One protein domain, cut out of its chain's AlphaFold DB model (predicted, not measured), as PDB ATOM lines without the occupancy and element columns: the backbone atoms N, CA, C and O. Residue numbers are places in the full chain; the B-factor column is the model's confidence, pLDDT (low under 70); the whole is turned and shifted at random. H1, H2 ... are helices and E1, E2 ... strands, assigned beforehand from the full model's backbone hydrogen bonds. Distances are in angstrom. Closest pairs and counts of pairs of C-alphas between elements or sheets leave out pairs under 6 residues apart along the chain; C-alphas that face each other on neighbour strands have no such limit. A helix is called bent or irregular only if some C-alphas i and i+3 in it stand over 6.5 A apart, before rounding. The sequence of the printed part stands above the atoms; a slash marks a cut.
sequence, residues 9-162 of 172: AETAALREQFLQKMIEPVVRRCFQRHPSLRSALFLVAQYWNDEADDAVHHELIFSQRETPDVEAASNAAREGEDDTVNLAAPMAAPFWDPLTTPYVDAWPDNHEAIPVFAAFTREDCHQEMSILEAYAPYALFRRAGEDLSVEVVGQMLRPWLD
ATOM      1  N   ALA A   9       9.705 -64.120   5.527       95.31
ATOM      2  CA  ALA A   9       9.253 -65.460   5.895       95.31
ATOM      3  C   ALA A   9       9.330 -66.446   4.715       95.31
ATOM      4  O   ALA A   9       9.772 -67.578   4.896       95.31
ATOM      5  N   GLU A  10       8.958 -66.012   3.507       95.38
ATOM      6  CA  GLU A  10       9.099 -66.813   2.285       95.38
ATOM      7  C   GLU A  10      10.576 -67.049   1.954       95.38
ATOM      8  O   GLU A  10      10.965 -68.193   1.734       95.38
ATOM      9  N   THR A  11      11.428 -66.015   2.010       95.19
ATOM     10  CA  THR A  11      12.875 -66.163   1.772       95.19
ATOM     11  C   THR A  11      13.520 -67.121   2.777       95.19
ATOM     12  O   THR A  11      14.332 -67.962   2.394       95.19
ATOM     13  N   ALA A  12      13.141 -67.051   4.058       95.38
ATOM     14  CA  ALA A  12      13.627 -67.979   5.079       95.38
ATOM     15  C   ALA A  12      13.165 -69.428   4.826       95.38
ATOM     16  O   ALA A  12      13.979 -70.347   4.909       95.38
ATOM     17  N   ALA A  13      11.897 -69.634   4.454       95.81
ATOM     18  CA  ALA A  13      11.361 -70.955   4.121       95.81
ATOM     19  C   ALA A  13      11.972 -71.541   2.832       95.81
ATOM     20  O   ALA A  13      12.131 -72.757   2.718       95.81
ATOM     21  N   LEU A  14      12.337 -70.699   1.858       95.19
ATOM     22  CA  LEU A  14      13.109 -71.116   0.685       95.19
ATOM     23  C   LEU A  14      14.529 -71.531   1.089       95.19
ATOM     24  O   LEU A  14      14.952 -72.628   0.732       95.19
ATOM     25  N   ARG A  15      15.230 -70.728   1.906       96.38
ATOM     26  CA  ARG A  15      16.558 -71.079   2.447       96.38
ATOM     27  C   ARG A  15      16.549 -72.430   3.173       96.38
ATOM     28  O   ARG A  15      17.432 -73.249   2.932       96.38
ATOM     29  N   GLU A  16      15.541 -72.700   4.000       96.00
ATOM     30  CA  GLU A  16      15.371 -74.002   4.664       96.00
ATOM     31  C   GLU A  16      15.162 -75.150   3.659       96.00
ATOM     32  O   GLU A  16      15.821 -76.186   3.758       96.00
ATOM     33  N   GLN A  17      14.310 -74.960   2.646       94.06
ATOM     34  CA  GLN A  17      14.083 -75.971   1.609       94.06
ATOM     35  C   GLN A  17      15.336 -76.279   0.783       94.06
ATOM     36  O   GLN A  17      15.556 -77.444   0.459       94.06
ATOM     37  N   PHE A  18      16.159 -75.278   0.462       93.25
ATOM     38  CA  PHE A  18      17.449 -75.477  -0.205       93.25
ATOM     39  C   PHE A  18      18.381 -76.357   0.637       93.25
ATOM     40  O   PHE A  18      18.897 -77.362   0.141       93.25
ATOM     41  N   LEU A  19      18.537 -76.039   1.930       94.12
ATOM     42  CA  LEU A  19      19.343 -76.844   2.855       94.12
ATOM     43  C   LEU A  19      18.847 -78.298   2.904       94.12
ATOM     44  O   LEU A  19      19.635 -79.211   2.672       94.12
ATOM     45  N   GLN A  20      17.550 -78.515   3.127       93.38
ATOM     46  CA  GLN A  20      16.966 -79.851   3.299       93.38
ATOM     47  C   GLN A  20      16.962 -80.697   2.017       93.38
ATOM     48  O   GLN A  20      17.173 -81.909   2.078       93.38
ATOM     49  N   LYS A  21      16.686 -80.091   0.853       89.69
ATOM     50  CA  LYS A  21      16.496 -80.823  -0.413       89.69
ATOM     51  C   LYS A  21      17.781 -80.999  -1.216       89.69
ATOM     52  O   LYS A  21      17.885 -81.987  -1.935       89.69
ATOM     53  N   MET A  22      18.729 -80.066  -1.110       88.69
ATOM     54  CA  MET A  22      19.938 -80.048  -1.945       88.69
ATOM     55  C   MET A  22      21.204 -80.325  -1.132       88.69
ATOM     56  O   MET A  22      21.978 -81.207  -1.497       88.69
ATOM     57  N   ILE A  23      21.397 -79.632  -0.005       91.50
ATOM     58  CA  ILE A  23      22.676 -79.663   0.727       91.50
ATOM     59  C   ILE A  23      22.767 -80.859   1.686       91.50
ATOM     60  O   ILE A  23      23.730 -81.629   1.652       91.50
ATOM     61  N   GLU A  24      21.754 -81.065   2.531       93.25
ATOM     62  CA  GLU A  24      21.727 -82.150   3.517       93.25
ATOM     63  C   GLU A  24      21.934 -83.549   2.913       93.25
ATOM     64  O   GLU A  24      22.731 -84.307   3.476       93.25
ATOM     65  N   PRO A  25      21.293 -83.937   1.788       90.50
ATOM     66  CA  PRO A  25      21.480 -85.269   1.213       90.50
ATOM     67  C   PRO A  25      22.930 -85.530   0.789       90.50
ATOM     68  O   PRO A  25      23.425 -86.649   0.954       90.50
ATOM     69  N   VAL A  26      23.626 -84.500   0.295       89.31
ATOM     70  CA  VAL A  26      25.049 -84.555  -0.066       89.31
ATOM     71  C   VAL A  26      25.911 -84.722   1.180       89.31
ATOM     72  O   VAL A  26      26.706 -85.663   1.255       89.31
ATOM     73  N   VAL A  27      25.719 -83.864   2.187       91.81
ATOM     74  CA  VAL A  27      26.503 -83.894   3.430       91.81
ATOM     75  C   VAL A  27      26.339 -85.233   4.153       91.81
ATOM     76  O   VAL A  27      27.337 -85.863   4.509       91.81
ATOM     77  N   ARG A  28      25.102 -85.732   4.299       91.69
ATOM     78  CA  ARG A  28      24.814 -87.040   4.921       91.69
ATOM     79  C   ARG A  28      25.516 -88.182   4.188       91.69
ATOM     80  O   ARG A  28      26.106 -89.047   4.834       91.69
ATOM     81  N   ARG A  29      25.508 -88.175   2.853       88.25
ATOM     82  CA  ARG A  29      26.156 -89.208   2.032       88.25
ATOM     83  C   ARG A  29      27.685 -89.166   2.148       88.25
ATOM     84  O   ARG A  29      28.308 -90.217   2.304       88.25
ATOM     85  N   CYS A  30      28.286 -87.977   2.159       88.62
ATOM     86  CA  CYS A  30      29.723 -87.810   2.395       88.62
ATOM     87  C   CYS A  30      30.116 -88.294   3.800       88.62
ATOM     88  O   CYS A  30      31.077 -89.045   3.950       88.62
ATOM     89  N   PHE A  31      29.324 -87.964   4.824       90.94
ATOM     90  CA  PHE A  31      29.524 -88.442   6.196       90.94
ATOM     91  C   PHE A  31      29.363 -89.965   6.339       90.94
ATOM     92  O   PHE A  31      30.049 -90.570   7.166       90.94
ATOM     93  N   GLN A  32      28.486 -90.605   5.563       88.56
ATOM     94  CA  GLN A  32      28.361 -92.068   5.527       88.56
ATOM     95  C   GLN A  32      29.586 -92.729   4.875       88.56
ATOM     96  O   GLN A  32      30.096 -93.715   5.404       88.56
ATOM     97  N   ARG A  33      30.088 -92.177   3.759       86.69
ATOM     98  CA  ARG A  33      31.278 -92.690   3.047       86.69
ATOM     99  C   ARG A  33      32.580 -92.444   3.814       86.69
ATOM    100  O   ARG A  33      33.503 -93.250   3.721       86.69
ATOM    101  N   HIS A  34      32.647 -91.365   4.595       88.75
ATOM    102  CA  HIS A  34      33.837 -90.937   5.330       88.75
ATOM    103  C   HIS A  34      33.516 -90.725   6.825       88.75
ATOM    104  O   HIS A  34      33.248 -89.600   7.257       88.75
ATOM    105  N   PRO A  35      33.563 -91.790   7.653       89.81
ATOM    106  CA  PRO A  35      33.203 -91.724   9.075       89.81
ATOM    107  C   PRO A  35      34.046 -90.760   9.923       89.81
ATOM    108  O   PRO A  35      33.595 -90.341  10.984       89.81
ATOM    109  N   SER A  36      35.250 -90.392   9.467       91.50
ATOM    110  CA  SER A  36      36.114 -89.407  10.133       91.50
ATOM    111  C   SER A  36      35.623 -87.961   9.998       91.50
ATOM    112  O   SER A  36      36.054 -87.112  10.777       91.50
ATOM    113  N   LEU A  37      34.728 -87.663   9.048       92.56
ATOM    114  CA  LEU A  37      34.141 -86.331   8.912       92.56
ATOM    115  C   LEU A  37      33.182 -86.044  10.068       92.56
ATOM    116  O   LEU A  37      32.313 -86.863  10.401       92.56
ATOM    117  N   ARG A  38      33.338 -84.854  10.650       95.62
ATOM    118  CA  ARG A  38      32.542 -84.345  11.775       95.62
ATOM    119  C   ARG A  38      31.712 -83.131  11.386       95.62
ATOM    120  O   ARG A  38      30.620 -82.973  11.927       95.62
ATOM    121  N   SER A  39      32.184 -82.321  10.440       97.31
ATOM    122  CA  SER A  39      31.455 -81.153   9.953       97.31
ATOM    123  C   SER A  39      31.587 -80.940   8.444       97.31
ATOM    124  O   SER A  39      32.482 -81.476   7.786       97.31
ATOM    125  N   ALA A  40      30.653 -80.165   7.902       96.12
ATOM    126  CA  ALA A  40      30.716 -79.578   6.574       96.12
ATOM    127  C   ALA A  40      30.215 -78.134   6.665       96.12
ATOM    128  O   ALA A  40      29.227 -77.871   7.350       96.12
ATOM    129  N   LEU A  41      30.878 -77.202   5.993       97.19
ATOM    130  CA  LEU A  41      30.455 -75.809   5.912       97.19
ATOM    131  C   LEU A  41      30.028 -75.518   4.481       97.19
ATOM    132  O   LEU A  41      30.827 -75.671   3.564       97.19
ATOM    133  N   PHE A  42      28.779 -75.104   4.314       96.31
ATOM    134  CA  PHE A  42      28.241 -74.607   3.058       96.31
ATOM    135  C   PHE A  42      28.493 -73.107   2.954       96.31
ATOM    136  O   PHE A  42      28.163 -72.345   3.875       96.31
ATOM    137  N   LEU A  43      29.082 -72.703   1.834       95.75
ATOM    138  CA  LEU A  43      29.438 -71.331   1.514       95.75
ATOM    139  C   LEU A  43      28.737 -70.893   0.229       95.75
ATOM    140  O   LEU A  43      28.438 -71.717  -0.633       95.75
ATOM    141  N   VAL A  44      28.527 -69.586   0.099       95.31
ATOM    142  CA  VAL A  44      27.955 -68.947  -1.092       95.31
ATOM    143  C   VAL A  44      28.809 -67.765  -1.538       95.31
ATOM    144  O   VAL A  44      29.396 -67.070  -0.705       95.31
ATOM    145  N   ALA A  45      28.846 -67.513  -2.841       93.81
ATOM    146  CA  ALA A  45      29.476 -66.341  -3.448       93.81
ATOM    147  C   ALA A  45      28.601 -65.810  -4.587       93.81
ATOM    148  O   ALA A  45      27.855 -66.569  -5.189       93.81
ATOM    149  N   GLN A  46      28.698 -64.525  -4.908       91.75
ATOM    150  CA  GLN A  46      28.109 -63.941  -6.109       91.75
ATOM    151  C   GLN A  46      29.208 -63.197  -6.853       91.75
ATOM    152  O   GLN A  46      29.816 -62.280  -6.299       91.75
ATOM    153  N   TYR A  47      29.466 -63.610  -8.087       86.44
ATOM    154  CA  TYR A  47      30.429 -62.981  -8.983       86.44
ATOM    155  C   TYR A  47      30.114 -63.360 -10.430       86.44
ATOM    156  O   TYR A  47      29.548 -64.426 -10.688       86.44
ATOM    157  N   TRP A  48      30.524 -62.494 -11.360       75.50
ATOM    158  CA  TRP A  48      30.464 -62.783 -12.790       75.50
ATOM    159  C   TRP A  48      31.346 -63.986 -13.125       75.50
ATOM    160  O   TRP A  48      32.539 -63.987 -12.809       75.50
ATOM    161  N   ASN A  49      30.746 -64.973 -13.774       66.94
ATOM    162  CA  ASN A  49      31.402 -66.071 -14.479       66.94
ATOM    163  C   ASN A  49      30.855 -66.048 -15.920       66.94
ATOM    164  O   ASN A  49      29.783 -65.480 -16.124       66.94
ATOM    165  N   ASP A  50      31.542 -66.664 -16.888       57.25
ATOM    166  CA  ASP A  50      31.376 -66.484 -18.352       57.25
ATOM    167  C   ASP A  50      29.941 -66.635 -18.942       57.25
ATOM    168  O   ASP A  50      29.734 -66.398 -20.134       57.25
ATOM    169  N   GLU A  51      28.939 -67.004 -18.136       55.78
ATOM    170  CA  GLU A  51      27.539 -67.215 -18.524       55.78
ATOM    171  C   GLU A  51      26.516 -66.275 -17.831       55.78
ATOM    172  O   GLU A  51      25.369 -66.240 -18.282       55.78
ATOM    173  N   ALA A  52      26.877 -65.480 -16.800       60.78
ATOM    174  CA  ALA A  52      25.919 -64.593 -16.105       60.78
ATOM    175  C   ALA A  52      26.495 -63.455 -15.224       60.78
ATOM    176  O   ALA A  52      27.548 -63.584 -14.599       60.78
ATOM    177  N   ASP A  53      25.716 -62.367 -15.100       65.44
ATOM    178  CA  ASP A  53      26.077 -61.132 -14.379       65.44
ATOM    179  C   ASP A  53      25.900 -61.179 -12.850       65.44
ATOM    180  O   ASP A  53      26.593 -60.456 -12.130       65.44
ATOM    181  N   ASP A  54      24.985 -62.004 -12.337       74.81
ATOM    182  CA  ASP A  54      24.624 -62.039 -10.915       74.81
ATOM    183  C   ASP A  54      24.436 -63.458 -10.341       74.81
ATOM    184  O   ASP A  54      23.839 -63.617  -9.270       74.81
ATOM    185  N   ALA A  55      25.021 -64.470 -10.991       87.75
ATOM    186  CA  ALA A  55      25.038 -65.863 -10.542       87.75
ATOM    187  C   ALA A  55      25.485 -66.009  -9.078       87.75
ATOM    188  O   ALA A  55      26.549 -65.517  -8.683       87.75
ATOM    189  N   VAL A  56      24.697 -66.731  -8.274       91.62
ATOM    190  CA  VAL A  56      25.114 -67.158  -6.933       91.62
ATOM    191  C   VAL A  56      25.683 -68.570  -6.991       91.62
ATOM    192  O   VAL A  56      24.949 -69.537  -7.177       91.62
ATOM    193  N   HIS A  57      26.984 -68.680  -6.751       90.62
ATOM    194  CA  HIS A  57      27.757 -69.918  -6.687       90.62
ATOM    195  C   HIS A  57      27.771 -70.502  -5.267       90.62
ATOM    196  O   HIS A  57      27.486 -69.804  -4.287       90.62
ATOM    197  N   HIS A  58      28.135 -71.779  -5.141       91.88
ATOM    198  CA  HIS A  58      28.152 -72.509  -3.872       91.88
ATOM    199  C   HIS A  58      29.398 -73.391  -3.702       91.88
ATOM    200  O   HIS A  58      29.985 -73.845  -4.675       91.88
ATOM    201  N   GLU A  59      29.759 -73.699  -2.453       90.75
ATOM    202  CA  GLU A  59      30.850 -74.629  -2.132       90.75
ATOM    203  C   GLU A  59      30.603 -75.346  -0.785       90.75
ATOM    204  O   GLU A  59      29.851 -74.860   0.065       90.75
ATOM    205  N   LEU A  60      31.212 -76.520  -0.583       92.62
ATOM    206  CA  LEU A  60      31.189 -77.319   0.645       92.62
ATOM    207  C   LEU A  60      32.609 -77.662   1.125       92.62
ATOM    208  O   LEU A  60      33.263 -78.559   0.596       92.62
ATOM    209  N   ILE A  61      33.043 -77.048   2.229       92.88
ATOM    210  CA  ILE A  61      34.276 -77.452   2.924       92.88
ATOM    211  C   ILE A  61      33.939 -78.567   3.920       92.88
ATOM    212  O   ILE A  61      33.298 -78.324   4.946       92.88
ATOM    213  N   PHE A  62      34.388 -79.791   3.645       93.62
ATOM    214  CA  PHE A  62      34.286 -80.932   4.561       93.62
ATOM    215  C   PHE A  62      35.459 -80.969   5.547       93.62
ATOM    216  O   PHE A  62      36.598 -80.704   5.171       93.62
ATOM    217  N   SER A  63      35.208 -81.334   6.810       95.06
ATOM    218  CA  SER A  63      36.245 -81.334   7.846       95.06
ATOM    219  C   SER A  63      36.109 -82.460   8.874       95.06
ATOM    220  O   SER A  63      35.017 -82.887   9.267       95.06
ATOM    221  N   GLN A  64      37.260 -82.910   9.369       95.31
ATOM    222  CA  GLN A  64      37.411 -83.770  10.545       95.31
ATOM    223  C   GLN A  64      37.333 -82.973  11.864       95.31
ATOM    224  O   GLN A  64      37.431 -83.556  12.945       95.31
ATOM    225  N   ARG A  65      37.159 -81.646  11.799       95.44
ATOM    226  CA  ARG A  65      36.945 -80.738  12.941       95.44
ATOM    227  C   ARG A  65      35.445 -80.534  13.201       95.44
ATOM    228  O   ARG A  65      34.613 -80.866  12.364       95.44
ATOM    229  N   GLU A  66      35.090 -79.949  14.344       95.62
ATOM    230  CA  GLU A  66      33.700 -79.533  14.655       95.62
ATOM    231  C   GLU A  66      33.241 -78.282  13.886       95.62
ATOM    232  O   GLU A  66      32.044 -78.067  13.696       95.62
ATOM    233  N   THR A  67      34.196 -77.472  13.431       96.44
ATOM    234  CA  THR A  67      33.983 -76.315  12.559       96.44
ATOM    235  C   THR A  67      35.109 -76.321  11.522       96.44
ATOM    236  O   THR A  67      36.275 -76.379  11.940       96.44
ATOM    237  N   PRO A  68      34.807 -76.279  10.210       96.38
ATOM    238  CA  PRO A  68      35.830 -76.190   9.180       96.38
ATOM    239  C   PRO A  68      36.587 -74.862   9.236       96.38
ATOM    240  O   PRO A  68      36.022 -73.821   9.574       96.38
ATOM    241  N   ASP A  69      37.868 -74.912   8.898       95.19
ATOM    242  CA  ASP A  69      38.751 -73.754   8.833       95.19
ATOM    243  C   ASP A  69      38.771 -73.201   7.401       95.19
ATOM    244  O   ASP A  69      39.319 -73.826   6.493       95.19
ATOM    245  N   VAL A  70      38.103 -72.065   7.184       93.25
ATOM    246  CA  VAL A  70      37.923 -71.465   5.847       93.25
ATOM    247  C   VAL A  70      39.213 -70.831   5.330       93.25
ATOM    248  O   VAL A  70      39.475 -70.859   4.129       93.25
ATOM    249  N   GLU A  71      40.030 -70.272   6.224       92.50
ATOM    250  CA  GLU A  71      41.299 -69.648   5.851       92.50
ATOM    251  C   GLU A  71      42.313 -70.714   5.427       92.50
ATOM    252  O   GLU A  71      42.961 -70.567   4.391       92.50
ATOM    253  N   ALA A  72      42.394 -71.829   6.162       92.56
ATOM    254  CA  ALA A  72      43.227 -72.959   5.765       92.56
ATOM    255  C   ALA A  72      42.797 -73.564   4.417       92.56
ATOM    256  O   ALA A  72      43.644 -73.755   3.546       92.56
ATOM    257  N   ALA A  73      41.492 -73.776   4.210       91.94
ATOM    258  CA  ALA A  73      40.959 -74.283   2.945       91.94
ATOM    259  C   ALA A  73      41.275 -73.347   1.762       91.94
ATOM    260  O   ALA A  73      41.699 -73.803   0.702       91.94
ATOM    261  N   SER A  74      41.120 -72.030   1.950       89.75
ATOM    262  CA  SER A  74      41.429 -71.028   0.921       89.75
ATOM    263  C   SER A  74      42.922 -70.966   0.588       89.75
ATOM    264  O   SER A  74      43.294 -70.885  -0.584       89.75
ATOM    265  N   ASN A  75      43.793 -71.070   1.597       89.88
ATOM    266  CA  ASN A  75      45.239 -71.127   1.387       89.88
ATOM    267  C   ASN A  75      45.660 -72.398   0.636       89.88
ATOM    268  O   ASN A  75      46.367 -72.286  -0.362       89.88
ATOM    269  N   ALA A  76      45.158 -73.570   1.036       89.00
ATOM    270  CA  ALA A  76      45.429 -74.836   0.352       89.00
ATOM    271  C   ALA A  76      44.980 -74.800  -1.122       89.00
ATOM    272  O   ALA A  76      45.760 -75.123  -2.019       89.00
ATOM    273  N   ALA A  77      43.767 -74.300  -1.395       85.75
ATOM    274  CA  ALA A  77      43.249 -74.135  -2.754       85.75
ATOM    275  C   ALA A  77      44.086 -73.160  -3.606       85.75
ATOM    276  O   ALA A  77      44.329 -73.425  -4.783       85.75
ATOM    277  N   ARG A  78      44.561 -72.053  -3.019       84.81
ATOM    278  CA  ARG A  78      45.444 -71.072  -3.678       84.81
ATOM    279  C   ARG A  78      46.834 -71.640  -3.986       84.81
ATOM    280  O   ARG A  78      47.454 -71.222  -4.961       84.81
ATOM    281  N   GLU A  79      47.342 -72.534  -3.145       86.81
ATOM    282  CA  GLU A  79      48.698 -73.096  -3.250       86.81
ATOM    283  C   GLU A  79      48.735 -74.410  -4.047       86.81
ATOM    284  O   GLU A  79      49.803 -74.828  -4.492       86.81
ATOM    285  N   GLY A  80      47.572 -75.015  -4.310       84.12
ATOM    286  CA  GLY A  80      47.461 -76.314  -4.975       84.12
ATOM    287  C   GLY A  80      47.869 -77.479  -4.068       84.12
ATOM    288  O   GLY A  80      48.313 -78.512  -4.566       84.12
ATOM    289  N   GLU A  81      47.746 -77.298  -2.751       86.31
ATOM    290  CA  GLU A  81      48.134 -78.264  -1.721       86.31
ATOM    291  C   GLU A  81      46.912 -78.951  -1.081       86.31
ATOM    292  O   GLU A  81      45.772 -78.497  -1.202       86.31
ATOM    293  N   ASP A  82      47.149 -80.058  -0.372       87.81
ATOM    294  CA  ASP A  82      46.120 -80.725   0.428       87.81
ATOM    295  C   ASP A  82      45.749 -79.875   1.661       87.81
ATOM    296  O   ASP A  82      46.622 -79.459   2.430       87.81
ATOM    297  N   ASP A  83      44.450 -79.692   1.927       89.94
ATOM    298  CA  ASP A  83      43.955 -79.046   3.154       89.94
ATOM    299  C   ASP A  83      44.134 -79.962   4.380       89.94
ATOM    300  O   ASP A  83      43.203 -80.590   4.897       89.94
ATOM    301  N   THR A  84      45.373 -80.028   4.860       92.44
ATOM    302  CA  THR A  84      45.774 -80.835   6.021       92.44
ATOM    303  C   THR A  84      45.193 -80.338   7.349       92.44
ATOM    304  O   THR A  84      45.224 -81.071   8.342       92.44
ATOM    305  N   VAL A  85      44.631 -79.123   7.392       94.25
ATOM    306  CA  VAL A  85      44.006 -78.549   8.594       94.25
ATOM    307  C   VAL A  85      42.595 -79.095   8.780       94.25
ATOM    308  O   VAL A  85      42.230 -79.457   9.903       94.25
ATOM    309  N   ASN A  86      41.805 -79.179   7.707       94.12
ATOM    310  CA  ASN A  86      40.476 -79.788   7.741       94.12
ATOM    311  C   ASN A  86      40.514 -81.312   7.574       94.12
ATOM    312  O   ASN A  86      39.667 -82.005   8.147       94.12
ATOM    313  N   LEU A  87      41.489 -81.847   6.839       92.12
ATOM    314  CA  LEU A  87      41.595 -83.262   6.488       92.12
ATOM    315  C   LEU A  87      43.005 -83.781   6.816       92.12
ATOM    316  O   LEU A  87      43.918 -83.682   6.007       92.12
ATOM    317  N   ALA A  88      43.187 -84.412   7.982       84.12
ATOM    318  CA  ALA A  88      44.510 -84.852   8.455       84.12
ATOM    319  C   ALA A  88      45.205 -85.920   7.572       84.12
ATOM    320  O   ALA A  88      46.352 -86.287   7.827       84.12
ATOM    321  N   ALA A  89      44.508 -86.445   6.563       73.94
ATOM    322  CA  ALA A  89      45.063 -87.235   5.474       73.94
ATOM    323  C   ALA A  89      44.193 -87.043   4.215       73.94
ATOM    324  O   ALA A  89      42.973 -86.886   4.363       73.94
ATOM    325  N   PRO A  90      44.770 -87.134   2.999       68.44
ATOM    326  CA  PRO A  90      44.008 -87.113   1.754       68.44
ATOM    327  C   PRO A  90      42.896 -88.167   1.759       68.44
ATOM    328  O   PRO A  90      43.100 -89.321   2.151       68.44
ATOM    329  N   MET A  91      41.695 -87.775   1.337       67.06
ATOM    330  CA  MET A  91      40.552 -88.685   1.301       67.06
ATOM    331  C   MET A  91      40.747 -89.722   0.188       67.06
ATOM    332  O   MET A  91      40.999 -89.380  -0.961       67.06
ATOM    333  N   ALA A  92      40.586 -91.008   0.518       57.88
ATOM    334  CA  ALA A  92      40.820 -92.124  -0.411       57.88
ATOM    335  C   ALA A  92      39.860 -92.179  -1.625       57.88
ATOM    336  O   ALA A  92      40.019 -93.023  -2.503       57.88
ATOM    337  N   ALA A  93      38.855 -91.306  -1.660       57.75
ATOM    338  CA  ALA A  93      38.028 -91.013  -2.821       57.75
ATOM    339  C   ALA A  93      37.724 -89.504  -2.825       57.75
ATOM    340  O   ALA A  93      37.578 -88.938  -1.735       57.75
ATOM    341  N   PRO A  94      37.614 -88.858  -4.000       58.66
ATOM    342  CA  PRO A  94      37.211 -87.459  -4.078       58.66
ATOM    343  C   PRO A  94      35.789 -87.278  -3.532       58.66
ATOM    344  O   PRO A  94      34.939 -88.154  -3.700       58.66
ATOM    345  N   PHE A  95      35.518 -86.123  -2.917       60.84
ATOM    346  CA  PHE A  95      34.143 -85.712  -2.608       60.84
ATOM    347  C   PHE A  95      33.326 -85.571  -3.900       60.84
ATOM    348  O   PHE A  95      32.175 -85.993  -3.953       60.84
ATOM    349  N   TRP A  96      33.976 -85.050  -4.948       56.50
ATOM    350  CA  TRP A  96      33.471 -84.914  -6.311       56.50
ATOM    351  C   TRP A  96      33.440 -86.267  -7.036       56.50
ATOM    352  O   TRP A  96      34.363 -86.678  -7.735       56.50
ATOM    353  N   ASP A  97      32.339 -86.965  -6.817       61.84
ATOM    354  CA  ASP A  97      31.979 -88.290  -7.321       61.84
ATOM    355  C   ASP A  97      30.599 -88.099  -8.012       61.84
ATOM    356  O   ASP A  97      29.896 -87.143  -7.666       61.84
ATOM    357  N   PRO A  98      30.110 -88.965  -8.926       57.09
ATOM    358  CA  PRO A  98      28.728 -88.900  -9.456       57.09
ATOM    359  C   PRO A  98      27.600 -88.838  -8.395       57.09
ATOM    360  O   PRO A  98      26.424 -88.696  -8.722       57.09
ATOM    361  N   LEU A  99      27.948 -88.941  -7.112       54.62
ATOM    362  CA  LEU A  99      27.096 -88.727  -5.950       54.62
ATOM    363  C   LEU A  99      26.868 -87.249  -5.580       54.62
ATOM    364  O   LEU A  99      25.873 -86.986  -4.901       54.62
ATOM    365  N   THR A 100      27.754 -86.331  -5.979       61.31
ATOM    366  CA  THR A 100      27.646 -84.869  -5.784       61.31
ATOM    367  C   THR A 100      27.344 -84.127  -7.081       61.31
ATOM    368  O   THR A 100      26.846 -83.010  -7.028       61.31
ATOM    369  N   THR A 101      27.584 -84.746  -8.240       60.59
ATOM    370  CA  THR A 101      27.217 -84.207  -9.559       60.59
ATOM    371  C   THR A 101      25.761 -83.711  -9.623       60.59
ATOM    372  O   THR A 101      25.571 -82.564 -10.003       60.59
ATOM    373  N   PRO A 102      24.729 -84.428  -9.117       61.97
ATOM    374  CA  PRO A 102      23.350 -83.918  -9.123       61.97
ATOM    375  C   PRO A 102      23.085 -82.708  -8.214       61.97
ATOM    376  O   PRO A 102      21.979 -82.184  -8.233       61.97
ATOM    377  N   TYR A 103      24.036 -82.320  -7.361       65.31
ATOM    378  CA  TYR A 103      23.955 -81.112  -6.537       65.31
ATOM    379  C   TYR A 103      24.564 -79.906  -7.254       65.31
ATOM    380  O   TYR A 103      23.972 -78.836  -7.197       65.31
ATOM    381  N   VAL A 104      25.673 -80.110  -7.972       67.31
ATOM    382  CA  VAL A 104      26.295 -79.093  -8.836       67.31
ATOM    383  C   VAL A 104      25.404 -78.821 -10.052       67.31
ATOM    384  O   VAL A 104      24.944 -77.704 -10.244       67.31
ATOM    385  N   ASP A 105      25.062 -79.863 -10.815       67.69
ATOM    386  CA  ASP A 105      24.322 -79.764 -12.083       67.69
ATOM    387  C   ASP A 105      22.871 -79.265 -11.924       67.69
ATOM    388  O   ASP A 105      22.222 -78.919 -12.909       67.69
ATOM    389  N   ALA A 106      22.327 -79.288 -10.703       79.00
ATOM    390  CA  ALA A 106      20.959 -78.860 -10.403       79.00
ATOM    391  C   ALA A 106      20.894 -77.569  -9.574       79.00
ATOM    392  O   ALA A 106      19.808 -77.208  -9.113       79.00
ATOM    393  N   TRP A 107      22.024 -76.901  -9.331       87.06
ATOM    394  CA  TRP A 107      22.032 -75.649  -8.589       87.06
ATOM    395  C   TRP A 107      21.486 -74.490  -9.445       87.06
ATOM    396  O   TRP A 107      22.021 -74.229 -10.519       87.06
ATOM    397  N   PRO A 108      20.436 -73.774  -8.996       86.94
ATOM    398  CA  PRO A 108      19.811 -72.692  -9.756       86.94
ATOM    399  C   PRO A 108      20.563 -71.365  -9.553       86.94
ATOM    400  O   PRO A 108      19.998 -70.401  -9.025       86.94
ATOM    401  N   ASP A 109      21.840 -71.334  -9.941       86.50
ATOM    402  CA  ASP A 109      22.774 -70.201  -9.811       86.50
ATOM    403  C   ASP A 109      22.192 -68.863 -10.288       86.50
ATOM    404  O   ASP A 109      22.309 -67.854  -9.591       86.50
ATOM    405  N   ASN A 110      21.516 -68.895 -11.434       85.38
ATOM    406  CA  ASN A 110      20.952 -67.755 -12.159       85.38
ATOM    407  C   ASN A 110      19.460 -67.512 -11.882       85.38
ATOM    408  O   ASN A 110      18.843 -66.632 -12.485       85.38
ATOM    409  N   HIS A 111      18.870 -68.305 -10.986       85.94
ATOM    410  CA  HIS A 111      17.443 -68.282 -10.675       85.94
ATOM    411  C   HIS A 111      17.233 -68.180  -9.160       85.94
ATOM    412  O   HIS A 111      17.597 -67.172  -8.553       85.94
ATOM    413  N   GLU A 112      16.643 -69.187  -8.511       89.62
ATOM    414  CA  GLU A 112      16.248 -69.098  -7.105       89.62
ATOM    415  C   GLU A 112      17.421 -68.909  -6.130       89.62
ATOM    416  O   GLU A 112      17.187 -68.393  -5.038       89.62
ATOM    417  N   ALA A 113      18.669 -69.241  -6.484       92.00
ATOM    418  CA  ALA A 113      19.814 -68.991  -5.603       92.00
ATOM    419  C   ALA A 113      20.030 -67.488  -5.318       92.00
ATOM    420  O   ALA A 113      20.409 -67.126  -4.201       92.00
ATOM    421  N   ILE A 114      19.716 -66.607  -6.276       92.12
ATOM    422  CA  ILE A 114      19.894 -65.150  -6.168       92.12
ATOM    423  C   ILE A 114      19.034 -64.544  -5.038       92.12
ATOM    424  O   ILE A 114      19.612 -64.077  -4.049       92.12
ATOM    425  N   PRO A 115      17.681 -64.581  -5.080       93.12
ATOM    426  CA  PRO A 115      16.842 -64.027  -4.014       93.12
ATOM    427  C   PRO A 115      17.064 -64.712  -2.661       93.12
ATOM    428  O   PRO A 115      16.797 -64.115  -1.618       93.12
ATOM    429  N   VAL A 116      17.517 -65.967  -2.662       95.12
ATOM    430  CA  VAL A 116      17.672 -66.791  -1.460       95.12
ATOM    431  C   VAL A 116      18.993 -66.496  -0.737       95.12
ATOM    432  O   VAL A 116      18.987 -66.400   0.491       95.12
ATOM    433  N   PHE A 117      20.104 -66.297  -1.457       96.44
ATOM    434  CA  PHE A 117      21.448 -66.231  -0.864       96.44
ATOM    435  C   PHE A 117      22.264 -64.969  -1.173       96.44
ATOM    436  O   PHE A 117      23.212 -64.699  -0.434       96.44
ATOM    437  N   ALA A 118      21.907 -64.138  -2.164       94.81
ATOM    438  CA  ALA A 118      22.715 -62.963  -2.524       94.81
ATOM    439  C   ALA A 118      22.957 -62.005  -1.337       94.81
ATOM    440  O   ALA A 118      24.032 -61.416  -1.230       94.81
ATOM    441  N   ALA A 119      22.025 -61.900  -0.386       96.44
ATOM    442  CA  ALA A 119      22.203 -61.087   0.821       96.44
ATOM    443  C   ALA A 119      23.365 -61.522   1.735       96.44
ATOM    444  O   ALA A 119      23.850 -60.705   2.514       96.44
ATOM    445  N   PHE A 120      23.801 -62.781   1.662       97.19
ATOM    446  CA  PHE A 120      24.871 -63.363   2.489       97.19
ATOM    447  C   PHE A 120      26.241 -63.337   1.803       97.19
ATOM    448  O   PHE A 120      27.265 -63.527   2.450       97.19
ATOM    449  N   THR A 121      26.255 -63.090   0.496       95.12
ATOM    450  CA  THR A 121      27.460 -63.015  -0.331       95.12
ATOM    451  C   THR A 121      28.210 -61.702  -0.115       95.12
ATOM    452  O   THR A 121      27.602 -60.677   0.199       95.12
ATOM    453  N   ARG A 122      29.530 -61.734  -0.329       93.25
ATOM    454  CA  ARG A 122      30.419 -60.565  -0.310       93.25
ATOM    455  C   ARG A 122      30.105 -59.584  -1.457       93.25
ATOM    456  O   ARG A 122      29.366 -59.911  -2.386       93.25
ATOM    457  N   GLU A 123      30.666 -58.379  -1.359       89.00
ATOM    458  CA  GLU A 123      30.721 -57.377  -2.436       89.00
ATOM    459  C   GLU A 123      32.026 -57.501  -3.235       89.00
ATOM    460  O   GLU A 123      32.957 -58.175  -2.794       89.00
ATOM    461  N   ASP A 124      32.062 -56.872  -4.414       84.69
ATOM    462  CA  ASP A 124      33.240 -56.705  -5.285       84.69
ATOM    463  C   ASP A 124      33.999 -57.994  -5.666       84.69
ATOM    464  O   ASP A 124      35.177 -57.954  -6.024       84.69
ATOM    465  N   CYS A 125      33.323 -59.145  -5.628       87.44
ATOM    466  CA  CYS A 125      33.917 -60.430  -5.984       87.44
ATOM    467  C   CYS A 125      33.950 -60.664  -7.502       87.44
ATOM    468  O   CYS A 125      33.021 -60.296  -8.222       87.44
ATOM    469  N   HIS A 126      35.009 -61.316  -7.984       82.50
ATOM    470  CA  HIS A 126      35.243 -61.588  -9.405       82.50
ATOM    471  C   HIS A 126      35.918 -62.950  -9.625       82.50
ATOM    472  O   HIS A 126      36.621 -63.447  -8.749       82.50
ATOM    473  N   GLN A 127      35.762 -63.528 -10.820       78.19
ATOM    474  CA  GLN A 127      36.297 -64.855 -11.173       78.19
ATOM    475  C   GLN A 127      37.823 -65.024 -11.037       78.19
ATOM    476  O   GLN A 127      38.301 -66.146 -10.923       78.19
ATOM    477  N   GLU A 128      38.597 -63.933 -11.064       80.19
ATOM    478  CA  GLU A 128      40.062 -63.987 -10.877       80.19
ATOM    479  C   GLU A 128      40.496 -64.093  -9.397       80.19
ATOM    480  O   GLU A 128      41.687 -64.225  -9.119       80.19
ATOM    481  N   MET A 129      39.561 -64.017  -8.441       82.25
ATOM    482  CA  MET A 129      39.839 -64.290  -7.026       82.25
ATOM    483  C   MET A 129      40.097 -65.785  -6.791       82.25
ATOM    484  O   MET A 129      39.691 -66.635  -7.586       82.25
ATOM    485  N   SER A 130      40.734 -66.139  -5.670       71.50
ATOM    486  CA  SER A 130      40.855 -67.554  -5.288       71.50
ATOM    487  C   SER A 130      39.467 -68.184  -5.071       71.50
ATOM    488  O   SER A 130      38.548 -67.513  -4.592       71.50
ATOM    489  N   ILE A 131      39.333 -69.489  -5.364       69.88
ATOM    490  CA  ILE A 131      38.054 -70.228  -5.313       69.88
ATOM    491  C   ILE A 131      37.296 -70.006  -4.000       69.88
ATOM    492  O   ILE A 131      36.080 -69.953  -4.031       69.88
ATOM    493  N   LEU A 132      37.966 -69.837  -2.854       84.62
ATOM    494  CA  LEU A 132      37.303 -69.622  -1.557       84.62
ATOM    495  C   LEU A 132      37.385 -68.177  -1.038       84.62
ATOM    496  O   LEU A 132      36.792 -67.856  -0.008       84.62
ATOM    497  N   GLU A 133      38.089 -67.285  -1.729       86.00
ATOM    498  CA  GLU A 133      38.250 -65.884  -1.331       86.00
ATOM    499  C   GLU A 133      36.955 -65.075  -1.522       86.00
ATOM    500  O   GLU A 133      36.588 -64.273  -0.660       86.00
ATOM    501  N   ALA A 134      36.218 -65.356  -2.603       90.06
ATOM    502  CA  ALA A 134      34.909 -64.765  -2.891       90.06
ATOM    503  C   ALA A 134      33.786 -65.257  -1.951       90.06
ATOM    504  O   ALA A 134      32.723 -64.640  -1.850       90.06
ATOM    505  N   TYR A 135      34.002 -66.372  -1.246       93.31
ATOM    506  CA  TYR A 135      32.939 -67.104  -0.562       93.31
ATOM    507  C   TYR A 135      32.689 -66.629   0.874       93.31
ATOM    508  O   TYR A 135      33.592 -66.260   1.637       93.31
ATOM    509  N   ALA A 136      31.415 -66.650   1.255       95.44
ATOM    510  CA  ALA A 136      30.922 -66.359   2.592       95.44
ATOM    511  C   ALA A 136      30.287 -67.623   3.208       95.44
ATOM    512  O   ALA A 136      29.466 -68.272   2.555       95.44
ATOM    513  N   PRO A 137      30.623 -67.988   4.460       96.81
ATOM    514  CA  PRO A 137      29.932 -69.050   5.189       96.81
ATOM    515  C   PRO A 137      28.424 -68.788   5.297       96.81
ATOM    516  O   PRO A 137      28.027 -67.682   5.658       96.81
ATOM    517  N   TYR A 138      27.587 -69.804   5.065       98.00
ATOM    518  CA  TYR A 138      26.137 -69.709   5.268       98.00
ATOM    519  C   TYR A 138      25.593 -70.727   6.281       98.00
ATOM    520  O   TYR A 138      24.923 -70.332   7.238       98.00
ATOM    521  N   ALA A 139      25.875 -72.022   6.114       98.12
ATOM    522  CA  ALA A 139      25.338 -73.069   6.990       98.12
ATOM    523  C   ALA A 139      26.405 -74.088   7.394       98.12
ATOM    524  O   ALA A 139      27.123 -74.624   6.553       98.12
ATOM    525  N   LEU A 140      26.483 -74.368   8.691       98.38
ATOM    526  CA  LEU A 140      27.390 -75.333   9.289       98.38
ATOM    527  C   LEU A 140      26.613 -76.590   9.679       98.38
ATOM    528  O   LEU A 140      25.714 -76.562  10.519       98.38
ATOM    529  N   PHE A 141      26.995 -77.703   9.071       97.94
ATOM    530  CA  PHE A 141      26.452 -79.025   9.323       97.94
ATOM    531  C   PHE A 141      27.407 -79.783  10.239       97.94
ATOM    532  O   PHE A 141      28.605 -79.838   9.956       97.94
ATOM    533  N   ARG A 142      26.906 -80.402  11.311       98.00
ATOM    534  CA  ARG A 142      27.711 -81.249  12.207       98.00
ATOM    535  C   ARG A 142      27.071 -82.615  12.401       98.00
ATOM    536  O   ARG A 142      25.850 -82.747  12.452       98.00
ATOM    537  N   ARG A 143      27.902 -83.649  12.526       94.25
ATOM    538  CA  ARG A 143      27.452 -85.010  12.834       94.25
ATOM    539  C   ARG A 143      26.969 -85.079  14.284       94.25
ATOM    540  O   ARG A 143      27.743 -84.845  15.207       94.25
ATOM    541  N   ALA A 144      25.723 -85.490  14.483       89.56
ATOM    542  CA  ALA A 144      25.099 -85.694  15.786       89.56
ATOM    543  C   ALA A 144      24.797 -87.191  15.993       89.56
ATOM    544  O   ALA A 144      23.648 -87.621  16.039       89.56
ATOM    545  N   GLY A 145      25.847 -88.015  16.074       83.50
ATOM    546  CA  GLY A 145      25.705 -89.476  16.079       83.50
ATOM    547  C   GLY A 145      25.313 -90.004  14.697       83.50
ATOM    548  O   GLY A 145      26.105 -89.898  13.758       83.50
ATOM    549  N   GLU A 146      24.109 -90.571  14.583       80.81
ATOM    550  CA  GLU A 146      23.503 -90.966  13.297       80.81
ATOM    551  C   GLU A 146      22.785 -89.793  12.599       80.81
ATOM    552  O   GLU A 146      22.568 -89.831  11.386       80.81
ATOM    553  N   ASP A 147      22.476 -88.728  13.346       88.88
ATOM    554  CA  ASP A 147      21.806 -87.530  12.852       88.88
ATOM    555  C   ASP A 147      22.778 -86.448  12.353       88.88
ATOM    556  O   ASP A 147      24.005 -86.528  12.483       88.88
ATOM    557  N   LEU A 148      22.196 -85.398  11.776       93.69
ATOM    558  CA  LEU A 148      22.874 -84.190  11.328       93.69
ATOM    559  C   LEU A 148      22.229 -82.989  12.021       93.69
ATOM    560  O   LEU A 148      21.011 -82.828  11.942       93.69
ATOM    561  N   SER A 149      23.023 -82.148  12.677       96.44
ATOM    562  CA  SER A 149      22.578 -80.827  13.118       96.44
ATOM    563  C   SER A 149      22.985 -79.773  12.091       96.44
ATOM    564  O   SER A 149      24.051 -79.870  11.479       96.44
ATOM    565  N   VAL A 150      22.124 -78.775  11.896       97.19
ATOM    566  CA  VAL A 150      22.323 -77.683  10.935       97.19
ATOM    567  C   VAL A 150      22.216 -76.357  11.679       97.19
ATOM    568  O   VAL A 150      21.228 -76.100  12.362       97.19
ATOM    569  N   GLU A 151      23.240 -75.521  11.554       97.56
ATOM    570  CA  GLU A 151      23.315 -74.187  12.144       97.56
ATOM    571  C   GLU A 151      23.479 -73.160  11.019       97.56
ATOM    572  O   GLU A 151      24.442 -73.222  10.254       97.56
ATOM    573  N   VAL A 152      22.552 -72.204  10.898       97.56
ATOM    574  CA  VAL A 152      22.740 -71.062   9.989       97.56
ATOM    575  C   VAL A 152      23.703 -70.086  10.659       97.56
ATOM    576  O   VAL A 152      23.361 -69.448  11.651       97.56
ATOM    577  N   VAL A 153      24.913 -69.996  10.109       97.62
ATOM    578  CA  VAL A 153      26.017 -69.151  10.598       97.62
ATOM    579  C   VAL A 153      26.231 -67.901   9.737       97.62
ATOM    580  O   VAL A 153      26.987 -67.010  10.120       97.62
ATOM    581  N   GLY A 154      25.576 -67.834   8.575       95.75
ATOM    582  CA  GLY A 154      25.718 -66.743   7.623       95.75
ATOM    583  C   GLY A 154      25.209 -65.407   8.150       95.75
ATOM    584  O   GLY A 154      24.121 -65.306   8.717       95.75
ATOM    585  N   GLN A 155      25.990 -64.361   7.898       96.50
ATOM    586  CA  GLN A 155      25.616 -62.977   8.167       96.50
ATOM    587  C   GLN A 155      25.164 -62.319   6.863       96.50
ATOM    588  O   GLN A 155      25.788 -62.514   5.824       96.50
ATOM    589  N   MET A 156      24.083 -61.535   6.903       96.88
ATOM    590  CA  MET A 156      23.682 -60.745   5.740       96.88
ATOM    591  C   MET A 156      24.653 -59.575   5.562       96.88
ATOM    592  O   MET A 156      24.572 -58.587   6.290       96.88
ATOM    593  N   LEU A 157      25.555 -59.692   4.592       96.38
ATOM    594  CA  LEU A 157      26.487 -58.638   4.193       96.38
ATOM    595  C   LEU A 157      25.794 -57.568   3.335       96.38
ATOM    596  O   LEU A 157      26.140 -56.394   3.416       96.38
ATOM    597  N   ARG A 158      24.763 -57.960   2.569       94.62
ATOM    598  CA  ARG A 158      24.022 -57.102   1.625       94.62
ATOM    599  C   ARG A 158      22.503 -57.171   1.873       94.62
ATOM    600  O   ARG A 158      21.760 -57.650   1.012       94.62
ATOM    601  N   PRO A 159      21.983 -56.734   3.045       95.38
ATOM    602  CA  PRO A 159      20.603 -57.026   3.472       95.38
ATOM    603  C   PRO A 159      19.497 -56.501   2.544       95.38
ATOM    604  O   PRO A 159      18.380 -57.015   2.553       95.38
ATOM    605  N   TRP A 160      19.779 -55.484   1.723       93.56
ATOM    606  CA  TRP A 160      18.813 -54.968   0.748       93.56
ATOM    607  C   TRP A 160      18.447 -56.002  -0.333       93.56
ATOM    608  O   TRP A 160      17.322 -55.949  -0.841       93.56
ATOM    609  N   LEU A 161      19.327 -56.975  -0.608       93.12
ATOM    610  CA  LEU A 161      19.127 -58.052  -1.584       93.12
ATOM    611  C   LEU A 161      18.302 -59.247  -1.062       93.12
ATOM    612  O   LEU A 161      17.845 -60.039  -1.880       93.12
ATOM    613  N   ASP A 162      18.063 -59.396   0.251       95.69
ATOM    614  CA  ASP A 162      17.381 -60.588   0.815       95.69
ATOM    615  C   ASP A 162      15.963 -60.714   0.254       95.69
ATOM    616  O   ASP A 162      15.130 -59.851   0.518       95.69
TER     617      ASP A 162
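What this domain is: This is residues 9 to 162 of the 172 residues of an uncharacterized protein of Myxococcus stipitatus (strain DSM 14675 / JCM 12634 / Mx s8) (UniProt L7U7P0). A strongly twisted sheet of four antiparallel strands is covered on one face by the long bent helix H1 and the short H4, making two layers, helices on one face of a sheet. H2 only grazes the sheet, and two long stretches have no named element, residues 80 to 100 between H2 and H3 and residues 121 to 135 between H4 and E3. The printed part has 154 residues, in the order H1 E1 E2 H2 H3 H4 E3 E4; the sheet runs E2 E1 E3 E4, and the class is mixed. It is compact, with a radius of gyration of the C-alphas of 15.0 A and spans of 40 by 35 by 28 A.

Where its parts are: H1, residues 9 to 33, begins at C-alpha 9 (9.253, -65.460, 5.895). By its hydrogen bonds it was assigned as one helix, but it is bent: C-alphas 21 and 24 are 6.7 A apart. Its arms are H1a, residues 9 to 21, 18.1 A, and H1b, residues 24 to 33. E1, residues 39 to 46, spans 23.8 A and E2, residues 56 to 63, 23.3 A. H2 holds residues 70 to 79, H3 101 to 104, and H4 113 to 120, irregular, with C-alphas 116 and 119 7.6 A apart. E3, residues 136 to 144, spans 24.1 A; E4, residues 147 to 152, ends at C-alpha 152 (22.740, -71.062, 9.989).

How they stand to each other: N 43 and O 59 of hairpin E1 and E2 are 2.9 A apart, N 42 and O 139 of E1 and E3 2.8 A, and N 140 and O 151 of hairpin E3 and E4 2.8 A, within hydrogen-bond range. H1b has a height over the sheet of 8.6 A; the closest C-alphas of H1b and E1 are those of Val 27 and Ala 40, 6.8 A. H1a, with residues 11 to 15 alone, touches H4, about perpendicular at 75 degrees, closest at the C-alphas of Thr 11 and Val 116, 5.8 A. The closest C-alphas of H4 and E2 are those of Ile 114 and Val 56, 5.6 A. H2 grazes the sheet with residues 70 to 74. H3 is only just not on it, with 4 pairs of C-alphas within 10 A. Every O i to N i+4 pair is within hydrogen-bond range in H1a, H1b and H2, and 2 of 4 in H4; H3 is too short for one.

The domain as a whole: The C-alphas of Ala 92 and Trp 160, the two farthest apart, are 43.2 A apart. The printed part has no cut. The links H2 to H3 and H4 to E3 are long. pLDDT is under 70 at residues 49 to 53, 90 to 105 and 131.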